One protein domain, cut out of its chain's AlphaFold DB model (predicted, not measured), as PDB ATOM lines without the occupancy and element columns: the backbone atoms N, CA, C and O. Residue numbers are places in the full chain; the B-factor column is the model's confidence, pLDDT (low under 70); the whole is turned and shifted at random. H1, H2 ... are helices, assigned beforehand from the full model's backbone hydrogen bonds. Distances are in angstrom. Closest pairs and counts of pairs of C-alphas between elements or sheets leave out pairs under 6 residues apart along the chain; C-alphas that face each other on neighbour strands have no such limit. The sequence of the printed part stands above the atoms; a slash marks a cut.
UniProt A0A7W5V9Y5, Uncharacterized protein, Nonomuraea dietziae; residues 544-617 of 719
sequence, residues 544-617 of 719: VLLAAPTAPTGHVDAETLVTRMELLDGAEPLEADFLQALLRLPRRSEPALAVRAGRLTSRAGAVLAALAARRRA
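This is residues 544 to 617 of the 719 residues of an uncharacterized protein of Nonomuraea dietziae (UniProt A0A7W5V9Y5). Four short helices stand side by side as a small bundle: H3 and H4 form a hairpin, H1 packs on H3, and H2 is near H1 and H4 with few contacts. The 74 printed residues hold H1, H2, H3 and H4 in chain order and no named strand; the class is all helix. The whole is compact, radius of gyration of the C-alphas 10.9 A, spans 29 by 27 by 17 A.

H4, residues 603 to 615, touches H3, residues 591 to 597, opposite ways at a shallow tilt of 8 degrees; their closest C-alphas, Ala 594 and Ala 609, are 4.6 A apart. H1, residues 558 to 566, touches H3, closest C-alphas Val 562 and Ala 597, 6.1 A. H2, residues 575 to 584, is close but not clearly touching H4, closest C-alphas Leu 582 and Leu 608, 7.6 A. H2 and H3 are apart. Every O i to N i+4 pair is within hydrogen-bond range in H1, H2 and H4; in H3, 2 of 3.

H4 is 18.6 A long, H2 14.3 A, H1 12.6 A and H3 10.3 A. C-alpha 558 begins H1 at (158.978, 187.593, 174.106); C-alpha 615 ends H4 at (159.962, 183.232, 163.547).

The farthest C-alphas, Pro 552 and Thr 601, are 30.7 A apart. The printed part has no cut and no long link between helices; residues 544 to 557 hold no named element. Residues 616 to 617 have pLDDT under 70.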
ATOM      1  N   VAL A 544     168.235 187.959 187.276       94.88
ATOM      2  CA  VAL A 544     166.970 187.367 186.838       94.88
ATOM      3  C   VAL A 544     167.199 186.034 186.122       94.88
ATOM      4  O   VAL A 544     168.247 185.828 185.511       94.88
ATOM      5  N   LEU A 545     166.204 185.142 186.173       95.19
ATOM      6  CA  LEU A 545     166.142 183.946 185.327       95.19
ATOM      7  C   LEU A 545     165.317 184.230 184.070       95.19
ATOM      8  O   LEU A 545     164.142 184.599 184.137       95.19
ATOM      9  N   LEU A 546     165.918 184.013 182.908       95.88
ATOM     10  CA  LEU A 546     165.319 184.248 181.603       95.88
ATOM     11  C   LEU A 546     164.151 183.305 181.332       95.88
ATOM     12  O   LEU A 546     163.140 183.733 180.770       95.88
ATOM     13  N   ALA A 547     164.254 182.046 181.763       94.44
ATOM     14  CA  ALA A 547     163.234 181.039 181.492       94.44
ATOM     15  C   ALA A 547     162.006 181.118 182.407       94.44
ATOM     16  O   ALA A 547     161.066 180.354 182.181       94.44
ATOM     17  N   ALA A 548     161.979 181.988 183.424       93.38
ATOM     18  CA  ALA A 548     160.859 182.070 184.363       93.38
ATOM     19  C   ALA A 548     159.525 182.321 183.612       93.38
ATOM     20  O   ALA A 548     159.413 183.334 182.914       93.38
ATOM     21  N   PRO A 549     158.517 181.432 183.700       93.06
ATOM     22  CA  PRO A 549     157.299 181.546 182.900       93.06
ATOM     23  C   PRO A 549     156.548 182.859 183.126       93.06
ATOM     24  O   PRO A 549     156.497 183.367 184.243       93.06
ATOM     25  N   THR A 550     155.916 183.370 182.072       91.81
ATOM     26  CA  THR A 550     154.973 184.501 182.143       91.81
ATOM     27  C   THR A 550     153.529 184.067 181.881       91.81
ATOM     28  O   THR A 550     152.605 184.852 182.069       91.81
ATOM     29  N   ALA A 551     153.322 182.806 181.483       88.44
ATOM     30  CA  ALA A 551     152.015 182.192 181.284       88.44
ATOM     31  C   ALA A 551     151.909 180.840 182.018       88.44
ATOM     32  O   ALA A 551     152.912 180.130 182.148       88.44
ATOM     33  N   PRO A 552     150.701 180.417 182.441       83.75
ATOM     34  CA  PRO A 552     150.501 179.150 183.154       83.75
ATOM     35  C   PRO A 552     150.782 177.909 182.295       83.75
ATOM     36  O   PRO A 552     150.999 176.822 182.818       83.75
ATOM     37  N   THR A 553     150.854 178.075 180.972       84.06
ATOM     38  CA  THR A 553     151.296 177.050 180.015       84.06
ATOM     39  C   THR A 553     152.817 176.849 179.999       84.06
ATOM     40  O   THR A 553     153.317 176.038 179.225       84.06
ATOM     41  N   GLY A 554     153.568 177.604 180.809       87.75
ATOM     42  CA  GLY A 554     155.027 177.559 180.853       87.75
ATOM     43  C   GLY A 554     155.716 178.420 179.792       87.75
ATOM     44  O   GLY A 554     156.941 178.426 179.747       87.75
ATOM     45  N   HIS A 555     154.969 179.142 178.950       91.38
ATOM     46  CA  HIS A 555     155.551 180.045 177.956       91.38
ATOM     47  C   HIS A 555     156.192 181.276 178.607       91.38
ATOM     48  O   HIS A 555     155.805 181.703 179.700       91.38
ATOM     49  N   VAL A 556     157.160 181.849 177.894       93.00
ATOM     50  CA  VAL A 556     157.789 183.129 178.212       93.00
ATOM     51  C   VAL A 556     157.390 184.128 177.138       93.00
ATOM     52  O   VAL A 556     157.563 183.888 175.942       93.00
ATOM     53  N   ASP A 557     156.846 185.249 177.589       90.75
ATOM     54  CA  ASP A 557     156.533 186.392 176.755       90.75
ATOM     55  C   ASP A 557     157.825 186.973 176.163       90.75
ATOM     56  O   ASP A 557     158.838 187.145 176.846       90.75
ATOM     57  N   ALA A 558     157.788 187.238 174.861       90.31
ATOM     58  CA  ALA A 558     158.978 187.593 174.106       90.31
ATOM     59  C   ALA A 558     159.502 188.989 174.483       90.31
ATOM     60  O   ALA A 558     160.716 189.195 174.495       90.31
ATOM     61  N   GLU A 559     158.621 189.925 174.839       91.50
ATOM     62  CA  GLU A 559     159.020 191.246 175.332       91.50
ATOM     63  C   GLU A 559     159.655 191.162 176.722       91.50
ATOM     64  O   GLU A 559     160.702 191.764 176.984       91.50
ATOM     65  N   THR A 560     159.066 190.348 177.596       93.19
ATOM     66  CA  THR A 560     159.605 190.064 178.924       93.19
ATOM     67  C   THR A 560     160.993 189.434 178.832       93.19
ATOM     68  O   THR A 560     161.889 189.837 179.572       93.19
ATOM     69  N   LEU A 561     161.223 188.499 177.902       94.06
ATOM     70  CA  LEU A 561     162.549 187.904 177.703       94.06
ATOM     71  C   LEU A 561     163.599 188.951 177.306       94.06
ATOM     72  O   LEU A 561     164.699 188.945 177.854       94.06
ATOM     73  N   VAL A 562     163.265 189.862 176.386       92.88
ATOM     74  CA  VAL A 562     164.181 190.940 175.979       92.88
ATOM     75  C   VAL A 562     164.465 191.879 177.151       92.88
ATOM     76  O   VAL A 562     165.624 192.172 177.420       92.88
ATOM     77  N   THR A 563     163.440 192.266 177.911       94.44
ATOM     78  CA  THR A 563     163.606 193.086 179.123       94.44
ATOM     79  C   THR A 563     164.520 192.403 180.149       94.44
ATOM     80  O   THR A 563     165.397 193.039 180.725       94.44
ATOM     81  N   ARG A 564     164.382 191.088 180.352       95.69
ATOM     82  CA  ARG A 564     165.270 190.326 181.247       95.69
ATOM     83  C   ARG A 564     166.710 190.256 180.735       95.69
ATOM     84  O   ARG A 564     167.629 190.319 181.540       95.69
ATOM     85  N   MET A 565     166.909 190.147 179.423       94.06
ATOM     86  CA  MET A 565     168.239 190.198 178.805       94.06
ATOM     87  C   MET A 565     168.902 191.570 178.968       94.06
ATOM     88  O   MET A 565     170.108 191.638 179.180       94.06
ATOM     89  N   GLU A 566     168.131 192.656 178.902       92.81
ATOM     90  CA  GLU A 566     168.634 194.015 179.143       92.81
ATOM     91  C   GLU A 566     169.113 194.198 180.594       92.81
ATOM     92  O   GLU A 566     170.122 194.861 180.818       92.81
ATOM     93  N   LEU A 567     168.473 193.539 181.570       92.81
ATOM     94  CA  LEU A 567     168.917 193.546 182.975       92.81
ATOM     95  C   LEU A 567     170.278 192.871 183.202       92.81
ATOM     96  O   LEU A 567     170.872 193.055 184.262       92.81
ATOM     97  N   LEU A 568     170.775 192.084 182.243       90.12
ATOM     98  CA  LEU A 568     172.108 191.479 182.317       90.12
ATOM     99  C   LEU A 568     173.225 192.449 181.902       90.12
ATOM    100  O   LEU A 568     174.391 192.084 182.014       90.12
ATOM    101  N   ASP A 569     172.888 193.650 181.418       83.00
ATOM    102  CA  ASP A 569     173.831 194.715 181.034       83.00
ATOM    103  C   ASP A 569     174.982 194.230 180.127       83.00
ATOM    104  O   ASP A 569     176.162 194.510 180.326       83.00
ATOM    105  N   GLY A 570     174.639 193.405 179.131       80.06
ATOM    106  CA  GLY A 570     175.600 192.842 178.175       80.06
ATOM    107  C   GLY A 570     176.368 191.607 178.660       80.06
ATOM    108  O   GLY A 570     177.102 191.017 177.868       80.06
ATOM    109  N   ALA A 571     176.179 191.163 179.907       87.94
ATOM    110  CA  ALA A 571     176.709 189.886 180.376       87.94
ATOM    111  C   ALA A 571     176.026 188.695 179.679       87.94
ATOM    112  O   ALA A 571     174.851 188.748 179.301       87.94
ATOM    113  N   GLU A 572     176.762 187.591 179.530       91.31
ATOM    114  CA  GLU A 572     176.177 186.342 179.040       91.31
ATOM    115  C   GLU A 572     175.259 185.715 180.103       91.31
ATOM    116  O   GLU A 572     175.641 185.642 181.280       91.31
ATOM    117  N   PRO A 573     174.060 185.241 179.713       93.44
ATOM    118  CA  PRO A 573     173.178 184.513 180.611       93.44
ATOM    119  C   PRO A 573     173.710 183.115 180.932       93.44
ATOM    120  O   PRO A 573     174.619 182.599 180.278       93.44
ATOM    121  N   LEU A 574     173.085 182.472 181.919       92.94
ATOM    122  CA  LEU A 574     173.269 181.040 182.144       92.94
ATOM    123  C   LEU A 574     172.764 180.263 180.914       92.94
ATOM    124  O   LEU A 574     171.702 180.574 180.367       92.94
ATOM    125  N   GLU A 575     173.554 179.299 180.441       92.94
ATOM    126  CA  GLU A 575     173.368 178.676 179.127       92.94
ATOM    127  C   GLU A 575     172.060 177.876 179.053       92.94
ATOM    128  O   GLU A 575     171.271 178.062 178.123       92.94
ATOM    129  N   ALA A 576     171.805 176.996 180.022       91.69
ATOM    130  CA  ALA A 576     170.623 176.143 180.016       91.69
ATOM    131  C   ALA A 576     169.340 176.939 180.312       91.69
ATOM    132  O   ALA A 576     168.316 176.693 179.673       91.69
ATOM    133  N   ASP A 577     169.388 177.944 181.189       94.94
ATOM    134  CA  ASP A 577     168.298 178.894 181.418       94.94
ATOM    135  C   ASP A 577     167.974 179.694 180.146       94.94
ATOM    136  O   ASP A 577     166.807 179.805 179.767       94.94
ATOM    137  N   PHE A 578     168.986 180.170 179.413       95.19
ATOM    138  CA  PHE A 578     168.771 180.853 178.138       95.19
ATOM    139  C   PHE A 578     168.145 179.930 177.088       95.19
ATOM    140  O   PHE A 578     167.132 180.281 176.479       95.19
ATOM    141  N   LEU A 579     168.681 178.719 176.908       92.88
ATOM    142  CA  LEU A 579     168.108 177.733 175.990       92.88
ATOM    143  C   LEU A 579     166.654 177.405 176.357       92.88
ATOM    144  O   LEU A 579     165.801 177.285 175.474       92.88
ATOM    145  N   GLN A 580     166.340 177.317 177.653       92.38
ATOM    146  CA  GLN A 580     164.991 177.008 178.116       92.38
ATOM    147  C   GLN A 580     164.042 178.169 177.828       92.38
ATOM    148  O   GLN A 580     162.901 177.942 177.421       92.38
ATOM    149  N   ALA A 581     164.517 179.409 177.958       94.00
ATOM    150  CA  ALA A 581     163.765 180.589 177.561       94.00
ATOM    151  C   ALA A 581     163.435 180.577 176.057       94.00
ATOM    152  O   ALA A 581     162.287 180.816 175.685       94.00
ATOM    153  N   LEU A 582     164.390 180.211 175.190       92.38
ATOM    154  CA  LEU A 582     164.163 180.123 173.738       92.38
ATOM    155  C   LEU A 582     163.134 179.045 173.351       92.38
ATOM    156  O   LEU A 582     162.353 179.237 172.410       92.38
ATOM    157  N   LEU A 583     163.115 177.921 174.073       90.25
ATOM    158  CA  LEU A 583     162.119 176.859 173.896       90.25
ATOM    159  C   LEU A 583     160.719 177.296 174.348       90.25
ATOM    160  O   LEU A 583     159.728 176.880 173.753       90.25
ATOM    161  N   ARG A 584     160.640 178.159 175.366       91.25
ATOM    162  CA  ARG A 584     159.386 178.699 175.918       91.25
ATOM    163  C   ARG A 584     158.816 179.886 175.137       91.25
ATOM    164  O   ARG A 584     157.701 180.314 175.430       91.25
ATOM    165  N   LEU A 585     159.541 180.410 174.148       90.38
ATOM    166  CA  LEU A 585     159.041 181.485 173.294       90.38
ATOM    167  C   LEU A 585     157.885 181.008 172.398       90.38
ATOM    168  O   LEU A 585     157.966 179.916 171.820       90.38
ATOM    169  N   PRO A 586     156.864 181.849 172.159       82.81
ATOM    170  CA  PRO A 586     155.800 181.548 171.210       82.81
ATOM    171  C   PRO A 586     156.336 181.373 169.780       82.81
ATOM    172  O   PRO A 586     157.365 181.932 169.390       82.81
ATOM    173  N   ARG A 587     155.620 180.596 168.955       77.50
ATOM    174  CA  ARG A 587     156.011 180.321 167.554       77.50
ATOM    175  C   ARG A 587     156.065 181.576 166.677       77.50
ATOM    176  O   ARG A 587     156.749 181.561 165.660       77.50
ATOM    177  N   ARG A 588     155.346 182.634 167.061       76.12
ATOM    178  CA  ARG A 588     155.330 183.943 166.400       76.12
ATOM    179  C   ARG A 588     155.841 185.001 167.368       76.12
ATOM    180  O   ARG A 588     155.522 184.950 168.551       76.12
ATOM    181  N   SER A 589     156.604 185.952 166.849       73.88
ATOM    182  CA  SER A 589     157.159 187.067 167.617       73.88
ATOM    183  C   SER A 589     156.994 188.357 166.827       73.88
ATOM    184  O   SER A 589     157.032 188.338 165.593       73.88
ATOM    185  N   GLU A 590     156.804 189.471 167.526       78.00
ATOM    186  CA  GLU A 590     156.619 190.761 166.872       78.00
ATOM    187  C   GLU A 590     157.915 191.280 166.225       78.00
ATOM    188  O   GLU A 590     158.999 191.123 166.796       78.00
ATOM    189  N   PRO A 591     157.839 191.955 165.061       74.81
ATOM    190  CA  PRO A 591     159.020 192.470 164.366       74.81
ATOM    191  C   PRO A 591     159.863 193.452 165.194       74.81
ATOM    192  O   PRO A 591     161.086 193.471 165.056       74.81
ATOM    193  N   ALA A 592     159.230 194.242 166.067       80.12
ATOM    194  CA  ALA A 592     159.912 195.207 166.930       80.12
ATOM    195  C   ALA A 592     160.870 194.532 167.932       80.12
ATOM    196  O   ALA A 592     161.915 195.093 168.268       80.12
ATOM    197  N   LEU A 593     160.571 193.295 168.345       80.25
ATOM    198  CA  LEU A 593     161.377 192.548 169.312       80.25
ATOM    199  C   LEU A 593     162.708 192.072 168.727       80.25
ATOM    200  O   LEU A 593     163.711 192.081 169.432       80.25
ATOM    201  N   ALA A 594     162.753 191.724 167.437       82.25
ATOM    202  CA  ALA A 594     164.004 191.355 166.772       82.25
ATOM    203  C   ALA A 594     164.980 192.545 166.698       82.25
ATOM    204  O   ALA A 594     166.180 192.374 166.898       82.25
ATOM    205  N   VAL A 595     164.461 193.757 166.464       84.31
ATOM    206  CA  VAL A 595     165.262 194.992 166.442       84.31
ATOM    207  C   VAL A 595     165.768 195.340 167.841       84.31
ATOM    208  O   VAL A 595     166.939 195.677 167.992       84.31
ATOM    209  N   ARG A 596     164.910 195.234 168.865       88.00
ATOM    210  CA  ARG A 596     165.288 195.494 170.261       88.00
ATOM    211  C   ARG A 596     166.328 194.484 170.755       88.00
ATOM    212  O   ARG A 596     167.362 194.897 171.265       88.00
ATOM    213  N   ALA A 597     166.126 193.191 170.494       86.94
ATOM    214  CA  ALA A 597     167.106 192.150 170.804       86.94
ATOM    215  C   ALA A 597     168.437 192.354 170.057       86.94
ATOM    216  O   ALA A 597     169.494 192.091 170.617       86.94
ATOM    217  N   GLY A 598     168.410 192.876 168.825       86.06
ATOM    218  CA  GLY A 598     169.616 193.177 168.046       86.06
ATOM    219  C   GLY A 598     170.483 194.311 168.607       86.06
ATOM    220  O   GLY A 598     171.601 194.498 168.137       86.06
ATOM    221  N   ARG A 599     169.992 195.066 169.600       89.69
ATOM    222  CA  ARG A 599     170.773 196.083 170.327       89.69
ATOM    223  C   ARG A 599     171.535 195.507 171.521       89.69
ATOM    224  O   ARG A 599     172.362 196.209 172.094       89.69
ATOM    225  N   LEU A 600     171.255 194.260 171.903       90.56
ATOM    226  CA  LEU A 600     171.977 193.570 172.965       90.56
ATOM    227  C   LEU A 600     173.396 193.240 172.488       90.56
ATOM    228  O   LEU A 600     173.589 192.734 171.384       90.56
ATOM    229  N   THR A 601     174.386 193.514 173.332       88.06
ATOM    230  CA  THR A 601     175.813 193.334 173.016       88.06
ATOM    231  C   THR A 601     176.323 191.916 173.278       88.06
ATOM    232  O   THR A 601     177.405 191.565 172.811       88.06
ATOM    233  N   SER A 602     175.548 191.088 173.989       89.88
ATOM    234  CA  SER A 602     175.889 189.693 174.267       89.88
ATOM    235  C   SER A 602     175.650 188.788 173.058       89.88
ATOM    236  O   SER A 602     174.780 189.024 172.211       89.88
ATOM    237  N   ARG A 603     176.386 187.677 173.000       90.25
ATOM    238  CA  ARG A 603     176.196 186.615 172.012       90.25
ATOM    239  C   ARG A 603     174.794 186.026 172.109       90.25
ATOM    240  O   ARG A 603     174.157 185.807 171.078       90.25
ATOM    241  N   ALA A 604     174.297 185.789 173.322       90.12
ATOM    242  CA  ALA A 604     172.919 185.356 173.536       90.12
ATOM    243  C   ALA A 604     171.899 186.365 172.969       90.12
ATOM    244  O   ALA A 604     170.908 185.963 172.356       90.12
ATOM    245  N   GLY A 605     172.174 187.670 173.071       89.81
ATOM    246  CA  GLY A 605     171.381 188.725 172.439       89.81
ATOM    247  C   GLY A 605     171.298 188.592 170.915       89.81
ATOM    248  O   GLY A 605     170.203 188.606 170.347       89.81
ATOM    249  N   ALA A 606     172.434 188.345 170.256       88.19
ATOM    250  CA  ALA A 606     172.482 188.099 168.813       88.19
ATOM    251  C   ALA A 606     171.704 186.832 168.400       88.19
ATOM    252  O   ALA A 606     170.985 186.838 167.397       88.19
ATOM    253  N   VAL A 607     171.793 185.754 169.191       90.81
ATOM    254  CA  VAL A 607     171.028 184.513 168.965       90.81
ATOM    255  C   VAL A 607     169.522 184.761 169.094       90.81
ATOM    256  O   VAL A 607     168.751 184.315 168.240       90.81
ATOM    257  N   LEU A 608     169.093 185.504 170.119       90.56
ATOM    258  CA  LEU A 608     167.689 185.863 170.323       90.56
ATOM    259  C   LEU A 608     167.150 186.710 169.160       90.56
ATOM    260  O   LEU A 608     166.067 186.423 168.643       90.56
ATOM    261  N   ALA A 609     167.921 187.698 168.699       88.44
ATOM    262  CA  ALA A 609     167.563 188.540 167.559       88.44
ATOM    263  C   ALA A 609     167.397 187.722 166.266       88.44
ATOM    264  O   ALA A 609     166.392 187.860 165.561       88.44
ATOM    265  N   ALA A 610     168.338 186.815 165.985       87.12
ATOM    266  CA  ALA A 610     168.276 185.927 164.828       87.12
ATOM    267  C   ALA A 610     167.061 184.984 164.884       87.12
ATOM    268  O   ALA A 610     166.378 184.778 163.876       87.12
ATOM    269  N   LEU A 611     166.748 184.433 166.061       86.38
ATOM    270  CA  LEU A 611     165.589 183.561 166.248       86.38
ATOM    271  C   LEU A 611     164.267 184.318 166.055       86.38
ATOM    272  O   LEU A 611     163.387 183.834 165.339       86.38
ATOM    273  N   ALA A 612     164.138 185.508 166.647       85.00
ATOM    274  CA  ALA A 612     162.961 186.361 166.493       85.00
ATOM    275  C   ALA A 612     162.740 186.753 165.019       85.00
ATOM    276  O   ALA A 612     161.614 186.699 164.520       85.00
ATOM    277  N   ALA A 613     163.818 187.048 164.284       82.94
ATOM    278  CA  ALA A 613     163.762 187.328 162.851       82.94
ATOM    279  C   ALA A 613     163.328 186.109 162.011       82.94
ATOM    280  O   ALA A 613     162.565 186.267 161.060       82.94
ATOM    281  N   ARG A 614     163.745 184.883 162.364       80.81
ATOM    282  CA  ARG A 614     163.316 183.647 161.673       80.81
ATOM    283  C   ARG A 614     161.846 183.312 161.927       80.81
ATOM    284  O   ARG A 614     161.132 182.936 161.000       80.81
ATOM    285  N   ARG A 615     161.364 183.496 163.160       73.81
ATOM    286  CA  ARG A 615     159.962 183.232 163.547       73.81
ATOM    287  C   ARG A 615     158.954 184.211 162.926       73.81
ATOM    288  O   ARG A 615     157.759 183.927 162.910       73.81
ATOM    289  N   ARG A 616     159.430 185.312 162.332       65.06
ATOM    290  CA  ARG A 616     158.652 186.215 161.464       65.06
ATOM    291  C   ARG A 616     158.296 185.594 160.106       65.06
ATOM    292  O   ARG A 616     157.252 185.922 159.550       65.06
ATOM    293  N   ALA A 617     159.158 184.744 159.542       54.22
ATOM    294  CA  ALA A 617     159.059 184.307 158.144       54.22
ATOM    295  C   ALA A 617     158.016 183.197 157.890       54.22
ATOM    296  O   ALA A 617     157.702 182.897 156.738       54.22
TER     297      ALA A 617